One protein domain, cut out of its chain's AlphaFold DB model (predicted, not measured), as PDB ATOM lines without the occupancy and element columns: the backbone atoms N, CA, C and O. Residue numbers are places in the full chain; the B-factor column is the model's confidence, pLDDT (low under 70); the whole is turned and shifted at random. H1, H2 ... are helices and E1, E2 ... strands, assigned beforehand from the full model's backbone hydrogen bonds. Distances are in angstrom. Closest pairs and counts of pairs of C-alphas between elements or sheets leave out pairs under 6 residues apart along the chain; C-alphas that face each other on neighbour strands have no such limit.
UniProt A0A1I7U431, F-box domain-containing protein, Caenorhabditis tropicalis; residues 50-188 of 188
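This is residues 50 to 188 of the 188 residues of the protein "F-box domain-containing protein" of Caenorhabditis tropicalis (UniProt A0A1I7U431). One strongly twisted sheet of eight strands makes a long wall, with H1 packed over one face of its inner part and H2 on the same face nearer the end made by E7 and E8. At the other end of the wall E4 comes round to H1, while H3 lies side by side with H2 and only grazes the sheet. The printed part has 139 residues, with eight named strands and three named helices in the order E1 E2 E3 E4 E5 E6 H1 E7 H2 E8 H3. The sheet is mixed and runs, strand beside strand, E4 E5 E6 E3 E2 E1 E7 E8; the class is mixed, helices and strands, in two layers, helices on one face of a sheet. The whole is compact, with a radius of gyration of the C-alphas of 15.2 A and spans of 46 by 33 by 29 A.

E1, residues 51 to 57, and E2, residues 62 to 68, form a hairpin, antiparallel at 165 degrees, with N 54 and O 65 2.8 A apart, within hydrogen-bond range. E3, residues 75 to 81, forms a hairpin with E2, antiparallel at 168 degrees, with N 64 and O 77 at 2.8 A. E1, E2 and E3 are a meander, each strand the antiparallel neighbour of the one before. A second meander is E4, residues 92 to 96, E5, residues 99 to 106, and E6, residues 110 to 115. In the hairpin of E4 and E5, at 129 degrees, N 94 and O 101 are 2.9 A apart; in that of E5 and E6, at 146 degrees, N 104 and O 112 are 2.9 A apart. The pairing is staggered: E5 pairs with E4 over residues 99 to 103 and with E6 over residues 103 to 106. E6 is parallel to E3 at 28 degrees, with N 113 and O 78 at 2.8 A. H1, residues 118 to 133, is on the sheet; its closest C-alphas to E2 are those of Thr 122 and Ser 62, 7.0 A, and to E4 those of Leu 125 and Val 96, 6.5 A. E7, residues 139 to 143, is parallel to E1 at 17 degrees, with N 141 and O 55 at 2.8 A. E7, H2, residues 148 to 159, and E8, residues 167 to 171, are a strand-helix-strand unit, two parallel neighbour strands with a helix between, and its crossover is right-handed. E7 and E8 stand at 9 degrees, with N 169 and O 140 at 2.8 A. H3, residues 177 to 186, touches H2 at a shallow tilt of 13 degrees, the same way; their closest C-alphas are those of Asn 186 and Val 155, 7.5 A. H1 and H2 are near each other, and H1 and H3 are apart. In H1, H2 and H3 every O i to N i+4 pair is within hydrogen-bond range.

E1 begins at C-alpha 51, (46.188, 37.963, 159.086), and is 19.8 A long from first to last C-alpha. E2 measures 20.5 A, E3 20.2 A, E5 21.4 A and E6 16.3 A; E4, E7 and E8 have 5 residues each. H1 begins at C-alpha 118, (36.457, 41.906, 137.920), and is 21.9 A long. H2 is 16.5 A long, and H3, 14.4 A long, ends at C-alpha 186, (58.675, 35.766, 138.916).

The two C-alphas farthest apart are those of Thr 90 and Pro 177, 45.9 A. The printed part has no cut and ends at residue 188, the chain's last. No link is long; E3 to E4 has 10 residues between them, a short link. The mean pLDDT of the printed part is 86.7, and it is under 70 at residues 145 to 146, 172 to 175 and 187 to 188.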
ATOM      1  N   LYS A  50      49.305  38.350 162.753       82.38
ATOM      2  CA  LYS A  50      49.036  38.979 161.452       82.38
ATOM      3  C   LYS A  50      48.070  38.113 160.632       82.38
ATOM      4  O   LYS A  50      48.260  36.892 160.599       82.38
ATOM      5  N   PRO A  51      47.059  38.702 159.974       89.88
ATOM      6  CA  PRO A  51      46.188  37.963 159.086       89.88
ATOM      7  C   PRO A  51      46.951  37.533 157.833       89.88
ATOM      8  O   PRO A  51      47.908  38.172 157.395       89.88
ATOM      9  N   ILE A  52      46.500  36.427 157.268       91.88
ATOM     10  CA  ILE A  52      46.915  35.881 155.990       91.88
ATOM     11  C   ILE A  52      45.849  36.289 154.981       91.88
ATOM     12  O   ILE A  52      44.681  35.932 155.134       91.88
ATOM     13  N   LEU A  53      46.273  37.002 153.949       95.06
ATOM     14  CA  LEU A  53      45.510  37.342 152.766       95.06
ATOM     15  C   LEU A  53      45.851  36.346 151.653       95.06
ATOM     16  O   LEU A  53      47.009  36.190 151.246       95.06
ATOM     17  N   LYS A  54      44.818  35.664 151.167       95.00
ATOM     18  CA  LYS A  54      44.876  34.752 150.028       95.00
ATOM     19  C   LYS A  54      44.053  35.321 148.888       95.00
ATOM     20  O   LYS A  54      42.941  35.789 149.104       95.00
ATOM     21  N   MET A  55      44.578  35.225 147.681       94.56
ATOM     22  CA  MET A  55      43.886  35.610 146.461       94.56
ATOM     23  C   MET A  55      43.737  34.384 145.567       94.56
ATOM     24  O   MET A  55      44.715  33.686 145.325       94.56
ATOM     25  N   THR A  56      42.532  34.130 145.067       91.75
ATOM     26  CA  THR A  56      42.268  33.084 144.078       91.75
ATOM     27  C   THR A  56      41.669  33.697 142.823       91.75
ATOM     28  O   THR A  56      40.757  34.517 142.906       91.75
ATOM     29  N   LEU A  57      42.155  33.289 141.656       89.12
ATOM     30  CA  LEU A  57      41.561  33.636 140.371       89.12
ATOM     31  C   LEU A  57      41.028  32.377 139.716       89.12
ATOM     32  O   LEU A  57      41.758  31.405 139.518       89.12
ATOM     33  N   ALA A  58      39.750  32.418 139.371       84.19
ATOM     34  CA  ALA A  58      39.075  31.396 138.603       84.19
ATOM     35  C   ALA A  58      38.399  32.019 137.387       84.19
ATOM     36  O   ALA A  58      38.144  33.221 137.315       84.19
ATOM     37  N   THR A  59      38.092  31.184 136.402       78.06
ATOM     38  CA  THR A  59      37.531  31.603 135.112       78.06
ATOM     39  C   THR A  59      36.345  32.545 135.260       78.06
ATOM     40  O   THR A  59      36.282  33.574 134.590       78.06
ATOM     41  N   LEU A  60      35.433  32.240 136.184       76.56
ATOM     42  CA  LEU A  60      34.167  32.959 136.340       76.56
ATOM     43  C   LEU A  60      34.146  33.925 137.531       76.56
ATOM     44  O   LEU A  60      33.383  34.885 137.508       76.56
ATOM     45  N   SER A  61      35.036  33.766 138.508       84.31
ATOM     46  CA  SER A  61      35.115  34.640 139.681       84.31
ATOM     47  C   SER A  61      36.538  34.738 140.220       84.31
ATOM     48  O   SER A  61      37.361  33.848 140.027       84.31
ATOM     49  N   SER A  62      36.828  35.837 140.905       91.88
ATOM     50  CA  SER A  62      37.995  35.919 141.781       91.88
ATOM     51  C   SER A  62      37.505  35.785 143.213       91.88
ATOM     52  O   SER A  62      36.366  36.144 143.511       91.88
ATOM     53  N   SER A  63      38.353  35.318 144.115       93.75
ATOM     54  CA  SER A  63      38.063  35.395 145.537       93.75
ATOM     55  C   SER A  63      39.253  35.887 146.337       93.75
ATOM     56  O   SER A  63      40.412  35.697 145.966       93.75
ATOM     57  N   ILE A  64      38.955  36.560 147.440       96.25
ATOM     58  CA  ILE A  64      39.940  37.014 148.410       96.25
ATOM     59  C   ILE A  64      39.509  36.485 149.768       96.25
ATOM     60  O   ILE A  64      38.395  36.740 150.213       96.25
ATOM     61  N   GLY A  65      40.393  35.733 150.410       95.38
ATOM     62  CA  GLY A  65      40.210  35.228 151.763       95.38
ATOM     63  C   GLY A  65      41.151  35.942 152.720       95.38
ATOM     64  O   GLY A  65      42.335  36.110 152.418       95.38
ATOM     65  N   VAL A  66      40.635  36.377 153.865       94.44
ATOM     66  CA  VAL A  66      41.437  36.962 154.942       94.44
ATOM     67  C   VAL A  66      41.135  36.227 156.239       94.44
ATOM     68  O   VAL A  66      39.982  36.140 156.654       94.44
ATOM     69  N   ARG A  67      42.167  35.709 156.902       92.19
ATOM     70  CA  ARG A  67      42.021  35.010 158.187       92.19
ATOM     71  C   ARG A  67      43.255  35.151 159.055       92.19
ATOM     72  O   ARG A  67      44.350  35.311 158.522       92.19
ATOM     73  N   TYR A  68      43.139  34.999 160.368       88.62
ATOM     74  CA  TYR A  68      44.330  34.830 161.200       88.62
ATOM     75  C   TYR A  68      44.922  33.424 161.058       88.62
ATOM     76  O   TYR A  68      44.240  32.444 160.748       88.62
ATOM     77  N   SER A  69      46.236  33.316 161.260       82.06
ATOM     78  CA  SER A  69      46.906  32.014 161.264       82.06
ATOM     79  C   SER A  69      46.400  31.157 162.425       82.06
ATOM     80  O   SER A  69      46.512  31.563 163.580       82.06
ATOM     81  N   GLY A  70      45.883  29.967 162.115       78.38
ATOM     82  CA  GLY A  70      45.321  29.029 163.092       78.38
ATOM     83  C   GLY A  70      43.812  29.160 163.315       78.38
ATOM     84  O   GLY A  70      43.252  28.301 163.986       78.38
ATOM     85  N   ASP A  71      43.158  30.164 162.728       83.31
ATOM     86  CA  ASP A  71      41.704  30.312 162.817       83.31
ATOM     87  C   ASP A  71      41.004  29.486 161.728       83.31
ATOM     88  O   ASP A  71      41.526  29.303 160.615       83.31
ATOM     89  N   LEU A  72      39.820  28.975 162.078       79.50
ATOM     90  CA  LEU A  72      38.934  28.254 161.161       79.50
ATOM     91  C   LEU A  72      38.099  29.210 160.308       79.50
ATOM     92  O   LEU A  72      37.786  28.881 159.166       79.50
ATOM     93  N   GLU A  73      37.768  30.383 160.845       83.69
ATOM     94  CA  GLU A  73      36.953  31.370 160.150       83.69
ATOM     95  C   GLU A  73      37.803  32.244 159.223       83.69
ATOM     96  O   GLU A  73      38.909  32.682 159.554       83.69
ATOM     97  N   GLU A  74      37.282  32.466 158.021       90.31
ATOM     98  CA  GLU A  74      37.904  33.268 156.976       90.31
ATOM     99  C   GLU A  74      36.868  34.250 156.446       90.31
ATOM    100  O   GLU A  74      35.781  33.859 156.019       90.31
ATOM    101  N   VAL A  75      37.218  35.534 156.452       93.25
ATOM    102  CA  VAL A  75      36.410  36.555 155.796       93.25
ATOM    103  C   VAL A  75      36.634  36.399 154.302       93.25
ATOM    104  O   VAL A  75      37.746  36.607 153.805       93.25
ATOM    105  N   PHE A  76      35.585  35.991 153.597       94.94
ATOM    106  CA  PHE A  76      35.656  35.641 152.187       94.94
ATOM    107  C   PHE A  76      34.931  36.674 151.328       94.94
ATOM    108  O   PHE A  76      33.785  37.040 151.597       94.94
ATOM    109  N   PHE A  77      35.607  37.129 150.279       96.06
ATOM    110  CA  PHE A  77      35.073  38.028 149.267       96.06
ATOM    111  C   PHE A  77      35.087  37.310 147.925       96.06
ATOM    112  O   PHE A  77      36.135  36.830 147.500       96.06
ATOM    113  N   VAL A  78      33.952  37.264 147.240       94.94
ATOM    114  CA  VAL A  78      33.817  36.785 145.863       94.94
ATOM    115  C   VAL A  78      33.637  37.992 144.961       94.94
ATOM    116  O   VAL A  78      32.831  38.869 145.249       94.94
ATOM    117  N   LEU A  79      34.390  38.053 143.871       94.31
ATOM    118  CA  LEU A  79      34.364  39.162 142.935       94.31
ATOM    119  C   LEU A  79      33.890  38.683 141.572       94.31
ATOM    120  O   LEU A  79      34.482  37.785 140.959       94.31
ATOM    121  N   SER A  80      32.851  39.357 141.095       92.56
ATOM    122  CA  SER A  80      32.151  39.072 139.849       92.56
ATOM    123  C   SER A  80      32.041  40.342 139.004       92.56
ATOM    124  O   SER A  80      32.141  41.465 139.505       92.56
ATOM    125  N   ASN A  81      31.821  40.172 137.699       92.44
ATOM    126  CA  ASN A  81      31.486  41.298 136.831       92.44
ATOM    127  C   ASN A  81      30.085  41.826 137.166       92.44
ATOM    128  O   ASN A  81      29.187  41.050 137.485       92.44
ATOM    129  N   LEU A  82      29.880  43.135 137.022       91.38
ATOM    130  CA  LEU A  82      28.608  43.813 137.288       91.38
ATOM    131  C   LEU A  82      27.460  43.274 136.428       91.38
ATOM    132  O   LEU A  82      26.322  43.237 136.877       91.38
ATOM    133  N   SER A  83      27.764  42.777 135.226       90.94
ATOM    134  CA  SER A  83      26.804  42.088 134.354       90.94
ATOM    135  C   SER A  83      26.183  40.837 134.981       90.94
ATOM    136  O   SER A  83      25.126  40.404 134.542       90.94
ATOM    137  N   ASN A  84      26.847  40.248 135.979       89.50
ATOM    138  CA  ASN A  84      26.395  39.039 136.664       89.50
ATOM    139  C   ASN A  84      25.612  39.364 137.944       89.50
ATOM    140  O   ASN A  84      25.251  38.444 138.674       89.50
ATOM    141  N   GLN A  85      25.388  40.649 138.250       89.38
ATOM    142  CA  GLN A  85      24.624  41.036 139.427       89.38
ATOM    143  C   GLN A  85      23.164  40.575 139.276       89.38
ATOM    144  O   GLN A  85      22.514  40.921 138.286       89.38
ATOM    145  N   PRO A  86      22.623  39.824 140.248       88.44
ATOM    146  CA  PRO A  86      21.231  39.400 140.221       88.44
ATOM    147  C   PRO A  86      20.299  40.608 140.391       88.44
ATOM    148  O   PRO A  86      20.483  41.428 141.293       88.44
ATOM    149  N   SER A  87      19.297  40.724 139.518       84.94
ATOM    150  CA  SER A  87      18.334  41.836 139.506       84.94
ATOM    151  C   SER A  87      17.256  41.729 140.588       84.94
ATOM    152  O   SER A  87      16.607  42.721 140.906       84.94
ATOM    153  N   ASP A  88      17.068  40.542 141.163       84.75
ATOM    154  CA  ASP A  88      16.054  40.221 142.171       84.75
ATOM    155  C   ASP A  88      16.518  40.479 143.614       84.75
ATOM    156  O   ASP A  88      15.739  40.305 144.554       84.75
ATOM    157  N   ARG A  89      17.775  40.894 143.819       80.75
ATOM    158  CA  ARG A  89      18.361  41.070 145.153       80.75
ATOM    159  C   ARG A  89      18.766  42.510 145.426       80.75
ATOM    160  O   ARG A  89      19.491  43.133 144.655       80.75
ATOM    161  N   THR A  90      18.371  43.007 146.595       83.25
ATOM    162  CA  THR A  90      18.807  44.313 147.097       83.25
ATOM    163  C   THR A  90      20.271  44.242 147.524       83.25
ATOM    164  O   THR A  90      20.599  43.641 148.548       83.25
ATOM    165  N   ALA A  91      21.152  44.862 146.742       89.44
ATOM    166  CA  ALA A  91      22.563  45.004 147.082       89.44
ATOM    167  C   ALA A  91      22.790  46.182 148.037       89.44
ATOM    168  O   ALA A  91      22.182  47.243 147.895       89.44
ATOM    169  N   GLN A  92      23.693  46.001 148.998       92.12
ATOM    170  CA  GLN A  92      24.252  47.114 149.762       92.12
ATOM    171  C   GLN A  92      25.330  47.802 148.927       92.12
ATOM    172  O   GLN A  92      26.015  47.146 148.150       92.12
ATOM    173  N   GLU A  93      25.535  49.103 149.109       92.19
ATOM    174  CA  GLU A  93      26.670  49.796 148.496       92.19
ATOM    175  C   GLU A  93      27.808  49.971 149.496       92.19
ATOM    176  O   GLU A  93      27.639  50.571 150.561       92.19
ATOM    177  N   TRP A  94      28.989  49.470 149.143       92.81
ATOM    178  CA  TRP A  94      30.216  49.648 149.914       92.81
ATOM    179  C   TRP A  94      31.195  50.555 149.175       92.81
ATOM    180  O   TRP A  94      31.239  50.570 147.948       92.81
ATOM    181  N   LYS A  95      32.023  51.298 149.923       90.62
ATOM    182  CA  LYS A  95      33.055  52.171 149.345       90.62
ATOM    183  C   LYS A  95      34.437  51.532 149.427       90.62
ATOM    184  O   LYS A  95      35.077  51.566 150.476       90.62
ATOM    185  N   VAL A  96      34.937  51.029 148.302       92.00
ATOM    186  CA  VAL A  96      36.292  50.464 148.181       92.00
ATOM    187  C   VAL A  96      37.174  51.459 147.435       92.00
ATOM    188  O   VAL A  96      36.910  51.772 146.281       92.00
ATOM    189  N   ASN A  97      38.183  52.021 148.109       87.88
ATOM    190  CA  ASN A  97      39.074  53.063 147.561       87.88
ATOM    191  C   ASN A  97      38.344  54.244 146.875       87.88
ATOM    192  O   ASN A  97      38.875  54.887 145.979       87.88
ATOM    193  N   GLY A  98      37.132  54.569 147.336       85.25
ATOM    194  CA  GLY A  98      36.306  55.648 146.779       85.25
ATOM    195  C   GLY A  98      35.333  55.211 145.681       85.25
ATOM    196  O   GLY A  98      34.446  55.990 145.342       85.25
ATOM    197  N   LEU A  99      35.431  53.975 145.190       90.31
ATOM    198  CA  LEU A  99      34.463  53.374 144.276       90.31
ATOM    199  C   LEU A  99      33.248  52.872 145.061       90.31
ATOM    200  O   LEU A  99      33.425  52.182 146.065       90.31
ATOM    201  N   SER A 100      32.033  53.203 144.608       92.00
ATOM    202  CA  SER A 100      30.808  52.568 145.117       92.00
ATOM    203  C   SER A 100      30.650  51.207 144.451       92.00
ATOM    204  O   SER A 100      30.682  51.115 143.222       92.00
ATOM    205  N   VAL A 101      30.527  50.158 145.258       93.88
ATOM    206  CA  VAL A 101      30.504  48.763 144.817       93.88
ATOM    207  C   VAL A 101      29.252  48.095 145.381       93.88
ATOM    208  O   VAL A 101      29.086  48.096 146.603       93.88
ATOM    209  N   PRO A 102      28.382  47.515 144.537       95.25
ATOM    210  CA  PRO A 102      27.284  46.677 144.994       95.25
ATOM    211  C   PRO A 102      27.812  45.406 145.664       95.25
ATOM    212  O   PRO A 102      28.685  44.723 145.119       95.25
ATOM    213  N   VAL A 103      27.259  45.086 146.831       94.69
ATOM    214  CA  VAL A 103      27.639  43.940 147.656       94.69
ATOM    215  C   VAL A 103      26.406  43.165 148.095       94.69
ATOM    216  O   VAL A 103      25.447  43.731 148.624       94.69
ATOM    217  N   LEU A 104      26.460  41.850 147.914       94.06
ATOM    218  CA  LEU A 104      25.505  40.901 148.472       94.06
ATOM    219  C   LEU A 104      26.193  40.073 149.551       94.06
ATOM    220  O   LEU A 104      27.230  39.459 149.308       94.06
ATOM    221  N   SER A 105      25.615  40.043 150.748       90.88
ATOM    222  CA  SER A 105      26.068  39.146 151.808       90.88
ATOM    223  C   SER A 105      25.368  37.791 151.693       90.88
ATOM    224  O   SER A 105      24.158  37.696 151.480       90.88
ATOM    225  N   SER A 106      26.139  36.720 151.835       83.31
ATOM    226  CA  SER A 106      25.677  35.338 151.807       83.31
ATOM    227  C   SER A 106      26.327  34.573 152.948       83.31
ATOM    228  O   SER A 106      27.550  34.527 153.043       83.31
ATOM    229  N   MET A 107      25.528  33.882 153.764       76.19
ATOM    230  CA  MET A 107      26.064  33.016 154.827       76.19
ATOM    231  C   MET A 107      27.013  31.928 154.296       76.19
ATOM    232  O   MET A 107      27.851  31.441 155.040       76.19
ATOM    233  N   ARG A 108      26.882  31.522 153.023       76.06
ATOM    234  CA  ARG A 108      27.708  30.455 152.428       76.06
ATOM    235  C   ARG A 108      28.972  30.957 151.739       76.06
ATOM    236  O   ARG A 108      29.940  30.214 151.663       76.06
ATOM    237  N   LEU A 109      28.927  32.159 151.166       75.56
ATOM    238  CA  LEU A 109      29.975  32.678 150.274       75.56
ATOM    239  C   LEU A 109      30.644  33.947 150.818       75.56
ATOM    240  O   LEU A 109      31.481  34.522 150.132       75.56
ATOM    241  N   GLY A 110      30.272  34.412 152.014       90.69
ATOM    242  CA  GLY A 110      30.739  35.687 152.550       90.69
ATOM    243  C   GLY A 110      30.144  36.863 151.777       90.69
ATOM    244  O   GLY A 110      28.925  37.040 151.749       90.69
ATOM    245  N   TYR A 111      30.996  37.669 151.149       94.81
ATOM    246  CA  TYR A 111      30.617  38.903 150.460       94.81
ATOM    247  C   TYR A 111      30.820  38.797 148.957       94.81
ATOM    248  O   TYR A 111      31.951  38.725 148.489       94.81
ATOM    249  N   GLU A 112      29.742  38.854 148.186       94.88
ATOM    250  CA  GLU A 112      29.820  38.931 146.732       94.88
ATOM    251  C   GLU A 112      29.808  40.390 146.277       94.88
ATOM    252  O   GLU A 112      28.867  41.129 146.558       94.88
ATOM    253  N   MET A 113      30.874  40.811 145.601       95.00
ATOM    254  CA  MET A 113      31.124  42.185 145.182       95.00
ATOM    255  C   MET A 113      31.150  42.279 143.658       95.00
ATOM    256  O   MET A 113      31.841  41.509 142.983       95.00
ATOM    257  N   TYR A 114      30.429  43.257 143.117       94.31
ATOM    258  CA  TYR A 114      30.230  43.397 141.679       94.31
ATOM    259  C   TYR A 114      30.968  44.613 141.123       94.31
ATOM    260  O   TYR A 114      30.669  45.753 141.464       94.31
ATOM    261  N   PHE A 115      31.928  44.378 140.230       94.19
ATOM    262  CA  PHE A 115      32.736  45.434 139.612       94.19
ATOM    263  C   PHE A 115      32.521  45.487 138.102       94.19
ATOM    264  O   PHE A 115      32.237  44.470 137.478       94.19
ATOM    265  N   ARG A 116      32.699  46.663 137.481       92.56
ATOM    266  CA  ARG A 116      32.624  46.791 136.011       92.56
ATOM    267  C   ARG A 116      33.613  45.850 135.313       92.56
ATOM    268  O   ARG A 116      33.240  45.201 134.346       92.56
ATOM    269  N   ASP A 117      34.835  45.793 135.832       91.25
ATOM    270  CA  ASP A 117      35.841  44.798 135.475       91.25
ATOM    271  C   ASP A 117      36.297  44.075 136.745       91.25
ATOM    272  O   ASP A 117      36.803  44.698 137.685       91.25
ATOM    273  N   ARG A 118      36.106  42.755 136.779       90.81
ATOM    274  CA  ARG A 118      36.457  41.906 137.920       90.81
ATOM    275  C   ARG A 118      37.938  42.001 138.279       90.81
ATOM    276  O   ARG A 118      38.254  42.022 139.469       90.81
ATOM    277  N   LEU A 119      38.851  42.024 137.304       89.88
ATOM    278  CA  LEU A 119      40.288  42.015 137.601       89.88
ATOM    279  C   LEU A 119      40.711  43.326 138.271       89.88
ATOM    280  O   LEU A 119      41.353  43.302 139.321       89.88
ATOM    281  N   THR A 120      40.256  44.456 137.728       91.88
ATOM    282  CA  THR A 120      40.402  45.781 138.340       91.88
ATOM    283  C   THR A 120      39.795  45.802 139.740       91.88
ATOM    284  O   THR A 120      40.466  46.194 140.690       91.88
ATOM    285  N   GLY A 121      38.571  45.292 139.907       93.94
ATOM    286  CA  GLY A 121      37.925  45.187 141.218       93.94
ATOM    287  C   GLY A 121      38.725  44.367 142.230       93.94
ATOM    288  O   GLY A 121      38.827  44.732 143.401       93.94
ATOM    289  N   THR A 122      39.372  43.299 141.762       93.75
ATOM    290  CA  THR A 122      40.241  42.466 142.598       93.75
ATOM    291  C   THR A 122      41.484  43.234 143.035       93.75
ATOM    292  O   THR A 122      41.806  43.245 144.223       93.75
ATOM    293  N   LYS A 123      42.140  43.952 142.113       94.50
ATOM    294  CA  LYS A 123      43.282  44.824 142.433       94.50
ATOM    295  C   LYS A 123      42.891  45.923 143.428       94.50
ATOM    296  O   LYS A 123      43.640  46.184 144.371       94.50
ATOM    297  N   GLU A 124      41.710  46.518 143.281       95.62
ATOM    298  CA  GLU A 124      41.186  47.543 144.194       95.62
ATOM    299  C   GLU A 124      40.919  46.998 145.601       95.62
ATOM    300  O   GLU A 124      41.386  47.575 146.588       95.62
ATOM    301  N   LEU A 125      40.236  45.853 145.716       96.25
ATOM    302  CA  LEU A 125      39.937  45.253 147.016       96.25
ATOM    303  C   LEU A 125      41.205  44.766 147.727       96.25
ATOM    304  O   LEU A 125      41.387  45.053 148.911       96.25
ATOM    305  N   VAL A 126      42.127  44.110 147.017       95.81
ATOM    306  CA  VAL A 126      43.431  43.732 147.587       95.81
ATOM    307  C   VAL A 126      44.210  44.973 148.016       95.81
ATOM    308  O   VAL A 126      44.789  44.986 149.101       95.81
ATOM    309  N   THR A 127      44.199  46.049 147.226       95.75
ATOM    310  CA  THR A 127      44.841  47.318 147.611       95.75
ATOM    311  C   THR A 127      44.242  47.885 148.886       95.75
ATOM    312  O   THR A 127      44.969  48.331 149.771       95.75
ATOM    313  N   PHE A 128      42.917  47.847 148.998       95.69
ATOM    314  CA  PHE A 128      42.225  48.287 150.193       95.69
ATOM    315  C   PHE A 128      42.621  47.451 151.419       95.69
ATOM    316  O   PHE A 128      43.004  48.031 152.434       95.69
ATOM    317  N   LEU A 129      42.566  46.118 151.315       94.88
ATOM    318  CA  LEU A 129      42.823  45.189 152.418       94.88
ATOM    319  C   LEU A 129      44.289  45.202 152.861       94.88
ATOM    320  O   LEU A 129      44.555  45.275 154.056       94.88
ATOM    321  N   THR A 130      45.235  45.183 151.921       93.75
ATOM    322  CA  THR A 130      46.676  45.244 152.230       93.75
ATOM    323  C   THR A 130      47.057  46.563 152.905       93.75
ATOM    324  O   THR A 130      47.840  46.556 153.850       93.75
ATOM    325  N   ASP A 131      46.457  47.687 152.497       92.94
ATOM    326  CA  ASP A 131      46.671  48.991 153.138       92.94
ATOM    327  C   ASP A 131      45.997  49.090 154.518       92.94
ATOM    328  O   ASP A 131      46.584  49.623 155.460       92.94
ATOM    329  N   LEU A 132      44.774  48.563 154.657       92.12
ATOM    330  CA  LEU A 132      44.031  48.549 155.923       92.12
ATOM    331  C   LEU A 132      44.728  47.679 156.975       92.12
ATOM    332  O   LEU A 132      44.896  48.101 158.118       92.12
ATOM    333  N   LEU A 133      45.105  46.464 156.577       89.88
ATOM    334  CA  LEU A 133      45.653  45.433 157.452       89.88
ATOM    335  C   LEU A 133      47.186  45.453 157.495       89.88
ATOM    336  O   LEU A 133      47.790  44.681 158.229       89.88
ATOM    337  N   ASN A 134      47.850  46.306 156.718       89.75
ATOM    338  CA  ASN A 134      49.310  46.380 156.679       89.75
ATOM    339  C   ASN A 134      49.986  44.991 156.547       89.75
ATOM    340  O   ASN A 134      50.949  44.671 157.251       89.75
ATOM    341  N   VAL A 135      49.429  44.140 155.678       90.12
ATOM    342  CA  VAL A 135      49.944  42.799 155.368       90.12
ATOM    343  C   VAL A 135      50.187  42.665 153.866       90.12
ATOM    344  O   VAL A 135      49.415  43.221 153.082       90.12
ATOM    345  N   PRO A 136      51.234  41.929 153.446       93.19
ATOM    346  CA  PRO A 136      51.415  41.583 152.040       93.19
ATOM    347  C   PRO A 136      50.381  40.537 151.605       93.19
ATOM    348  O   PRO A 136      49.622  40.020 152.424       93.19
ATOM    349  N   ILE A 137      50.372  40.195 150.322       94.56
ATOM    350  CA  ILE A 137      49.621  39.057 149.789       94.56
ATOM    351  C   ILE A 137      50.459  37.803 150.052       94.56
ATOM    352  O   ILE A 137      51.566  37.677 149.531       94.56
ATOM    353  N   GLN A 138      49.973  36.874 150.876       93.56
ATOM    354  CA  GLN A 138      50.755  35.682 151.229       93.56
ATOM    355  C   GLN A 138      50.564  34.554 150.226       93.56
ATOM    356  O   GLN A 138      51.511  33.818 149.953       93.56
ATOM    357  N   LYS A 139      49.338  34.367 149.730       93.44
ATOM    358  CA  LYS A 139      49.025  33.246 148.844       93.44
ATOM    359  C   LYS A 139      48.283  33.705 147.606       93.44
ATOM    360  O   LYS A 139      47.330  34.473 147.717       93.44
ATOM    361  N   ILE A 140      48.694  33.180 146.461       92.88
ATOM    362  CA  ILE A 140      48.001  33.345 145.190       92.88
ATOM    363  C   ILE A 140      47.690  31.956 144.648       92.88
ATOM    364  O   ILE A 140      48.578  31.111 144.576       92.88
ATOM    365  N   SER A 141      46.441  31.736 144.262       90.56
ATOM    366  CA  SER A 141      45.979  30.526 143.594       90.56
ATOM    367  C   SER A 141      45.365  30.908 142.253       90.56
ATOM    368  O   SER A 141      44.476  31.754 142.184       90.56
ATOM    369  N   ILE A 142      45.831  30.304 141.169       87.38
ATOM    370  CA  ILE A 142      45.330  30.562 139.818       87.38
ATOM    371  C   ILE A 142      44.763  29.255 139.274       87.38
ATOM    372  O   ILE A 142      45.474  28.255 139.211       87.38
ATOM    373  N   THR A 143      43.486  29.257 138.895       82.25
ATOM    374  CA  THR A 143      42.767  28.079 138.387       82.25
ATOM    375  C   THR A 143      42.343  28.288 136.926       82.25
ATOM    376  O   THR A 143      41.860  29.359 136.549       82.25
ATOM    377  N   PHE A 144      42.541  27.275 136.075       70.44
ATOM    378  CA  PHE A 144      42.168  27.327 134.652       70.44
ATOM    379  C   PHE A 144      40.653  27.214 134.393       70.44
ATOM    380  O   PHE A 144      39.936  26.608 135.193       70.44
ATOM    381  N   PRO A 145      40.162  27.644 133.206       63.56
ATOM    382  CA  PRO A 145      40.872  28.337 132.116       63.56
ATOM    383  C   PRO A 145      40.874  29.876 132.200       63.56
ATOM    384  O   PRO A 145      40.107  30.551 131.516       63.56
ATOM    385  N   TYR A 146      41.779  30.455 132.990       65.94
ATOM    386  CA  TYR A 146      42.018  31.902 132.988       65.94
ATOM    387  C   TYR A 146      42.967  32.302 131.851       65.94
ATOM    388  O   TYR A 146      43.892  31.551 131.542       65.94
ATOM    389  N   ARG A 147      42.781  33.483 131.248       70.38
ATOM    390  CA  ARG A 147      43.685  33.988 130.202       70.38
ATOM    391  C   ARG A 147      45.081  34.210 130.772       70.38
ATOM    392  O   ARG A 147      45.226  34.881 131.786       70.38
ATOM    393  N   VAL A 148      46.091  33.683 130.090       71.38
ATOM    394  CA  VAL A 148      47.500  33.728 130.513       71.38
ATOM    395  C   VAL A 148      47.988  35.167 130.701       71.38
ATOM    396  O   VAL A 148      48.636  35.452 131.701       71.38
ATOM    397  N   SER A 149      47.594  36.087 129.810       78.31
ATOM    398  CA  SER A 149      47.900  37.522 129.929       78.31
ATOM    399  C   SER A 149      47.464  38.092 131.274       78.31
ATOM    400  O   SER A 149      48.240  38.727 131.971       78.31
ATOM    401  N   ASP A 150      46.238  37.785 131.688       78.69
ATOM    402  CA  ASP A 150      45.653  38.348 132.898       78.69
ATOM    403  C   ASP A 150      46.302  37.745 134.160       78.69
ATOM    404  O   ASP A 150      46.363  38.393 135.207       78.69
ATOM    405  N   GLN A 151      46.800  36.504 134.069       79.81
ATOM    406  CA  GLN A 151      47.574  35.855 135.131       79.81
ATOM    407  C   GLN A 151      48.948  36.518 135.296       79.81
ATOM    408  O   GLN A 151      49.351  36.815 136.421       79.81
ATOM    409  N   GLN A 152      49.649  36.762 134.185       84.06
ATOM    410  CA  GLN A 152      50.951  37.435 134.161       84.06
ATOM    411  C   GLN A 152      50.826  38.876 134.665       84.06
ATOM    412  O   GLN A 152      51.475  39.239 135.642       84.06
ATOM    413  N   ASP A 153      49.878  39.640 134.115       87.50
ATOM    414  CA  ASP A 153      49.582  41.021 134.515       87.50
ATOM    415  C   ASP A 153      49.243  41.152 136.002       87.50
ATOM    416  O   ASP A 153      49.444  42.204 136.620       87.50
ATOM    417  N   LEU A 154      48.646  40.115 136.591       87.25
ATOM    418  CA  LEU A 154      48.396  40.083 138.018       87.25
ATOM    419  C   LEU A 154      49.670  39.783 138.804       87.25
ATOM    420  O   LEU A 154      49.921  40.475 139.787       87.25
ATOM    421  N   VAL A 155      50.429  38.753 138.428       88.25
ATOM    422  CA  VAL A 155      51.659  38.387 139.143       88.25
ATOM    423  C   VAL A 155      52.655  39.543 139.101       88.25
ATOM    424  O   VAL A 155      53.139  39.939 140.158       88.25
ATOM    425  N   ASP A 156      52.849  40.177 137.944       90.81
ATOM    426  CA  ASP A 156      53.663  41.388 137.808       90.81
ATOM    427  C   ASP A 156      53.136  42.524 138.687       90.81
ATOM    428  O   ASP A 156      53.892  43.186 139.401       90.81
ATOM    429  N   TRP A 157      51.816  42.728 138.708       93.81
ATOM    430  CA  TRP A 157      51.210  43.722 139.590       93.81
ATOM    431  C   TRP A 157      51.437  43.406 141.075       93.81
ATOM    432  O   TRP A 157      51.714  44.327 141.844       93.81
ATOM    433  N   VAL A 158      51.372  42.142 141.503       92.75
ATOM    434  CA  VAL A 158      51.682  41.761 142.889       92.75
ATOM    435  C   VAL A 158      53.154  42.016 143.190       92.75
ATOM    436  O   VAL A 158      53.457  42.705 144.163       92.75
ATOM    437  N   MET A 159      54.062  41.538 142.342       92.12
ATOM    438  CA  MET A 159      55.507  41.673 142.545       92.12
ATOM    439  C   MET A 159      55.986  43.126 142.466       92.12
ATOM    440  O   MET A 159      56.940  43.506 143.135       92.12
ATOM    441  N   SER A 160      55.267  44.003 141.760       93.88
ATOM    442  CA  SER A 160      55.536  45.447 141.803       93.88
ATOM    443  C   SER A 160      55.310  46.076 143.191       93.88
ATOM    444  O   SER A 160      55.771  47.187 143.453       93.88
ATOM    445  N   ARG A 161      54.596  45.385 144.092       91.50
ATOM    446  CA  ARG A 161      54.197  45.875 145.424       91.50
ATOM    447  C   ARG A 161      54.897  45.161 146.575       91.50
ATOM    448  O   ARG A 161      54.884  45.672 147.694       91.50
ATOM    449  N   GLN A 162      55.448  43.977 146.333       92.81
ATOM    450  CA  GLN A 162      56.110  43.154 147.342       92.81
ATOM    451  C   GLN A 162      57.234  42.337 146.712       92.81
ATOM    452  O   GLN A 162      57.160  41.963 145.552       92.81
ATOM    453  N   SER A 163      58.268  42.032 147.494       89.19
ATOM    454  CA  SER A 163      59.465  41.366 146.978       89.19
ATOM    455  C   SER A 163      59.336  39.858 146.794       89.19
ATOM    456  O   SER A 163      60.174  39.293 146.112       89.19
ATOM    457  N   THR A 164      58.368  39.208 147.448       89.31
ATOM    458  CA  THR A 164      58.215  37.743 147.451       89.31
ATOM    459  C   THR A 164      56.743  37.359 147.597       89.31
ATOM    460  O   THR A 164      55.953  38.112 148.181       89.31
ATOM    461  N   ILE A 165      56.364  36.174 147.116       89.94
ATOM    462  CA  ILE A 165      55.058  35.548 147.371       89.94
ATOM    463  C   ILE A 165      55.311  34.246 148.129       89.94
ATOM    464  O   ILE A 165      55.994  33.354 147.644       89.94
ATOM    465  N   HIS A 166      54.739  34.106 149.327       90.44
ATOM    466  CA  HIS A 166      55.013  32.931 150.164       90.44
ATOM    467  C   HIS A 166      54.506  31.620 149.541       90.44
ATOM    468  O   HIS A 166      55.101  30.566 149.744       90.44
ATOM    469  N   SER A 167      53.393  31.667 148.808       90.62
ATOM    470  CA  SER A 167      52.834  30.502 148.123       90.62
ATOM    471  C   SER A 167      52.129  30.932 146.842       90.62
ATOM    472  O   SER A 167      51.090  31.588 146.906       90.62
ATOM    473  N   LEU A 168      52.653  30.512 145.694       89.38
ATOM    474  CA  LEU A 168      51.988  30.620 144.398       89.38
ATOM    475  C   LEU A 168      51.559  29.217 143.953       89.38
ATOM    476  O   LEU A 168      52.399  28.347 143.746       89.38
ATOM    477  N   GLN A 169      50.251  28.991 143.855       87.56
ATOM    478  CA  GLN A 169      49.657  27.744 143.386       87.56
ATOM    479  C   GLN A 169      48.982  27.961 142.037       87.56
ATOM    480  O   GLN A 169      48.300  28.961 141.808       87.56
ATOM    481  N   MET A 170      49.159  26.990 141.154       81.06
ATOM    482  CA  MET A 170      48.696  27.041 139.780       81.06
ATOM    483  C   MET A 170      48.033  25.707 139.429       81.06
ATOM    484  O   MET A 170      48.717  24.705 139.233       81.06
ATOM    485  N   ASP A 171      46.703  25.688 139.360       77.38
ATOM    486  CA  ASP A 171      45.921  24.470 139.133       77.38
ATOM    487  C   ASP A 171      45.425  24.413 137.683       77.38
ATOM    488  O   ASP A 171      44.585  25.215 137.262       77.38
ATOM    489  N   GLY A 172      45.929  23.437 136.918       68.56
ATOM    490  CA  GLY A 172      45.664  23.290 135.487       68.56
ATOM    491  C   GLY A 172      45.987  21.921 134.916       68.56
ATOM    492  O   GLY A 172      46.833  21.211 135.448       68.56
ATOM    493  N   ARG A 173      45.317  21.548 133.814       61.44
ATOM    494  CA  ARG A 173      45.552  20.258 133.135       61.44
ATOM    495  C   ARG A 173      46.706  20.291 132.127       61.44
ATOM    496  O   ARG A 173      47.309  19.248 131.913       61.44
ATOM    497  N   CYS A 174      47.023  21.450 131.542       59.09
ATOM    498  CA  CYS A 174      48.083  21.605 130.542       59.09
ATOM    499  C   CYS A 174      48.691  23.012 130.646       59.09
ATOM    500  O   CYS A 174      48.071  23.964 130.180       59.09
ATOM    501  N   TRP A 175      49.872  23.147 131.248       66.44
ATOM    502  CA  TRP A 175      50.641  24.393 131.176       66.44
ATOM    503  C   TRP A 175      51.634  24.319 130.016       66.44
ATOM    504  O   TRP A 175      52.304  23.295 129.850       66.44
ATOM    505  N   ASP A 176      51.771  25.400 129.247       72.81
ATOM    506  CA  ASP A 176      52.912  25.537 128.340       72.81
ATOM    507  C   ASP A 176      54.199  25.649 129.192       72.81
ATOM    508  O   ASP A 176      54.228  26.407 130.170       72.81
ATOM    509  N   PRO A 177      55.285  24.923 128.865       76.12
ATOM    510  CA  PRO A 177      56.570  25.057 129.551       76.12
ATOM    511  C   PRO A 177      57.067  26.505 129.711       76.12
ATOM    512  O   PRO A 177      57.696  26.827 130.719       76.12
ATOM    513  N   LYS A 178      56.774  27.394 128.753       77.19
ATOM    514  CA  LYS A 178      57.125  28.822 128.817       77.19
ATOM    515  C   LYS A 178      56.356  29.564 129.908       77.19
ATOM    516  O   LYS A 178      56.923  30.436 130.564       77.19
ATOM    517  N   GLU A 179      55.094  29.208 130.123       73.94
ATOM    518  CA  GLU A 179      54.254  29.791 131.173       73.94
ATOM    519  C   GLU A 179      54.754  29.358 132.551       73.94
ATOM    520  O   GLU A 179      55.006  30.207 133.405       73.94
ATOM    521  N   LEU A 180      55.013  28.059 132.742       74.06
ATOM    522  CA  LEU A 180      55.607  27.547 133.986       74.06
ATOM    523  C   LEU A 180      56.935  28.236 134.301       74.06
ATOM    524  O   LEU A 180      57.168  28.644 135.437       74.06
ATOM    525  N   HIS A 181      57.795  28.391 133.294       78.31
ATOM    526  CA  HIS A 181      59.085  29.046 133.464       78.31
ATOM    527  C   HIS A 181      58.939  30.506 133.919       78.31
ATOM    528  O   HIS A 181      59.657  30.938 134.818       78.31
ATOM    529  N   TYR A 182      57.985  31.253 133.351       81.81
ATOM    530  CA  TYR A 182      57.689  32.621 133.782       81.81
ATOM    531  C   TYR A 182      57.289  32.671 135.268       81.81
ATOM    532  O   TYR A 182      57.874  33.436 136.036       81.81
ATOM    533  N   PHE A 183      56.351  31.827 135.709       76.69
ATOM    534  CA  PHE A 183      55.858  31.864 137.093       76.69
ATOM    535  C   PHE A 183      56.876  31.353 138.121       76.69
ATOM    536  O   PHE A 183      56.920  31.861 139.239       76.69
ATOM    537  N   LEU A 184      57.738  30.400 137.754       73.69
ATOM    538  CA  LEU A 184      58.811  29.908 138.630       73.69
ATOM    539  C   LEU A 184      59.922  30.942 138.869       73.69
ATOM    540  O   LEU A 184      60.595  30.887 139.902       73.69
ATOM    541  N   ILE A 185      60.134  31.855 137.919       77.62
ATOM    542  CA  ILE A 185      61.109  32.944 138.049       77.62
ATOM    543  C   ILE A 185      60.497  34.123 138.798       77.62
ATOM    544  O   ILE A 185      61.105  34.616 139.743       77.62
ATOM    545  N   ASN A 186      59.295  34.546 138.401       72.81
ATOM    546  CA  ASN A 186      58.675  35.766 138.916       72.81
ATOM    547  C   ASN A 186      57.908  35.563 140.231       72.81
ATOM    548  O   ASN A 186      57.539  36.539 140.868       72.81
ATOM    549  N   GLY A 187      57.657  34.322 140.654       61.12
ATOM    550  CA  GLY A 187      56.960  34.011 141.906       61.12
ATOM    551  C   GLY A 187      57.851  33.866 143.148       61.12
ATOM    552  O   GLY A 187      57.320  33.492 144.194       61.12
ATOM    553  N   LYS A 188      59.171  34.089 143.042       57.47
ATOM    554  CA  LYS A 188      60.131  33.965 144.157       57.47
ATOM    555  C   LYS A 188      60.209  35.225 145.006       57.47
ATOM    556  O   LYS A 188      60.318  36.318 144.420       57.47
TER     557      LYS A 188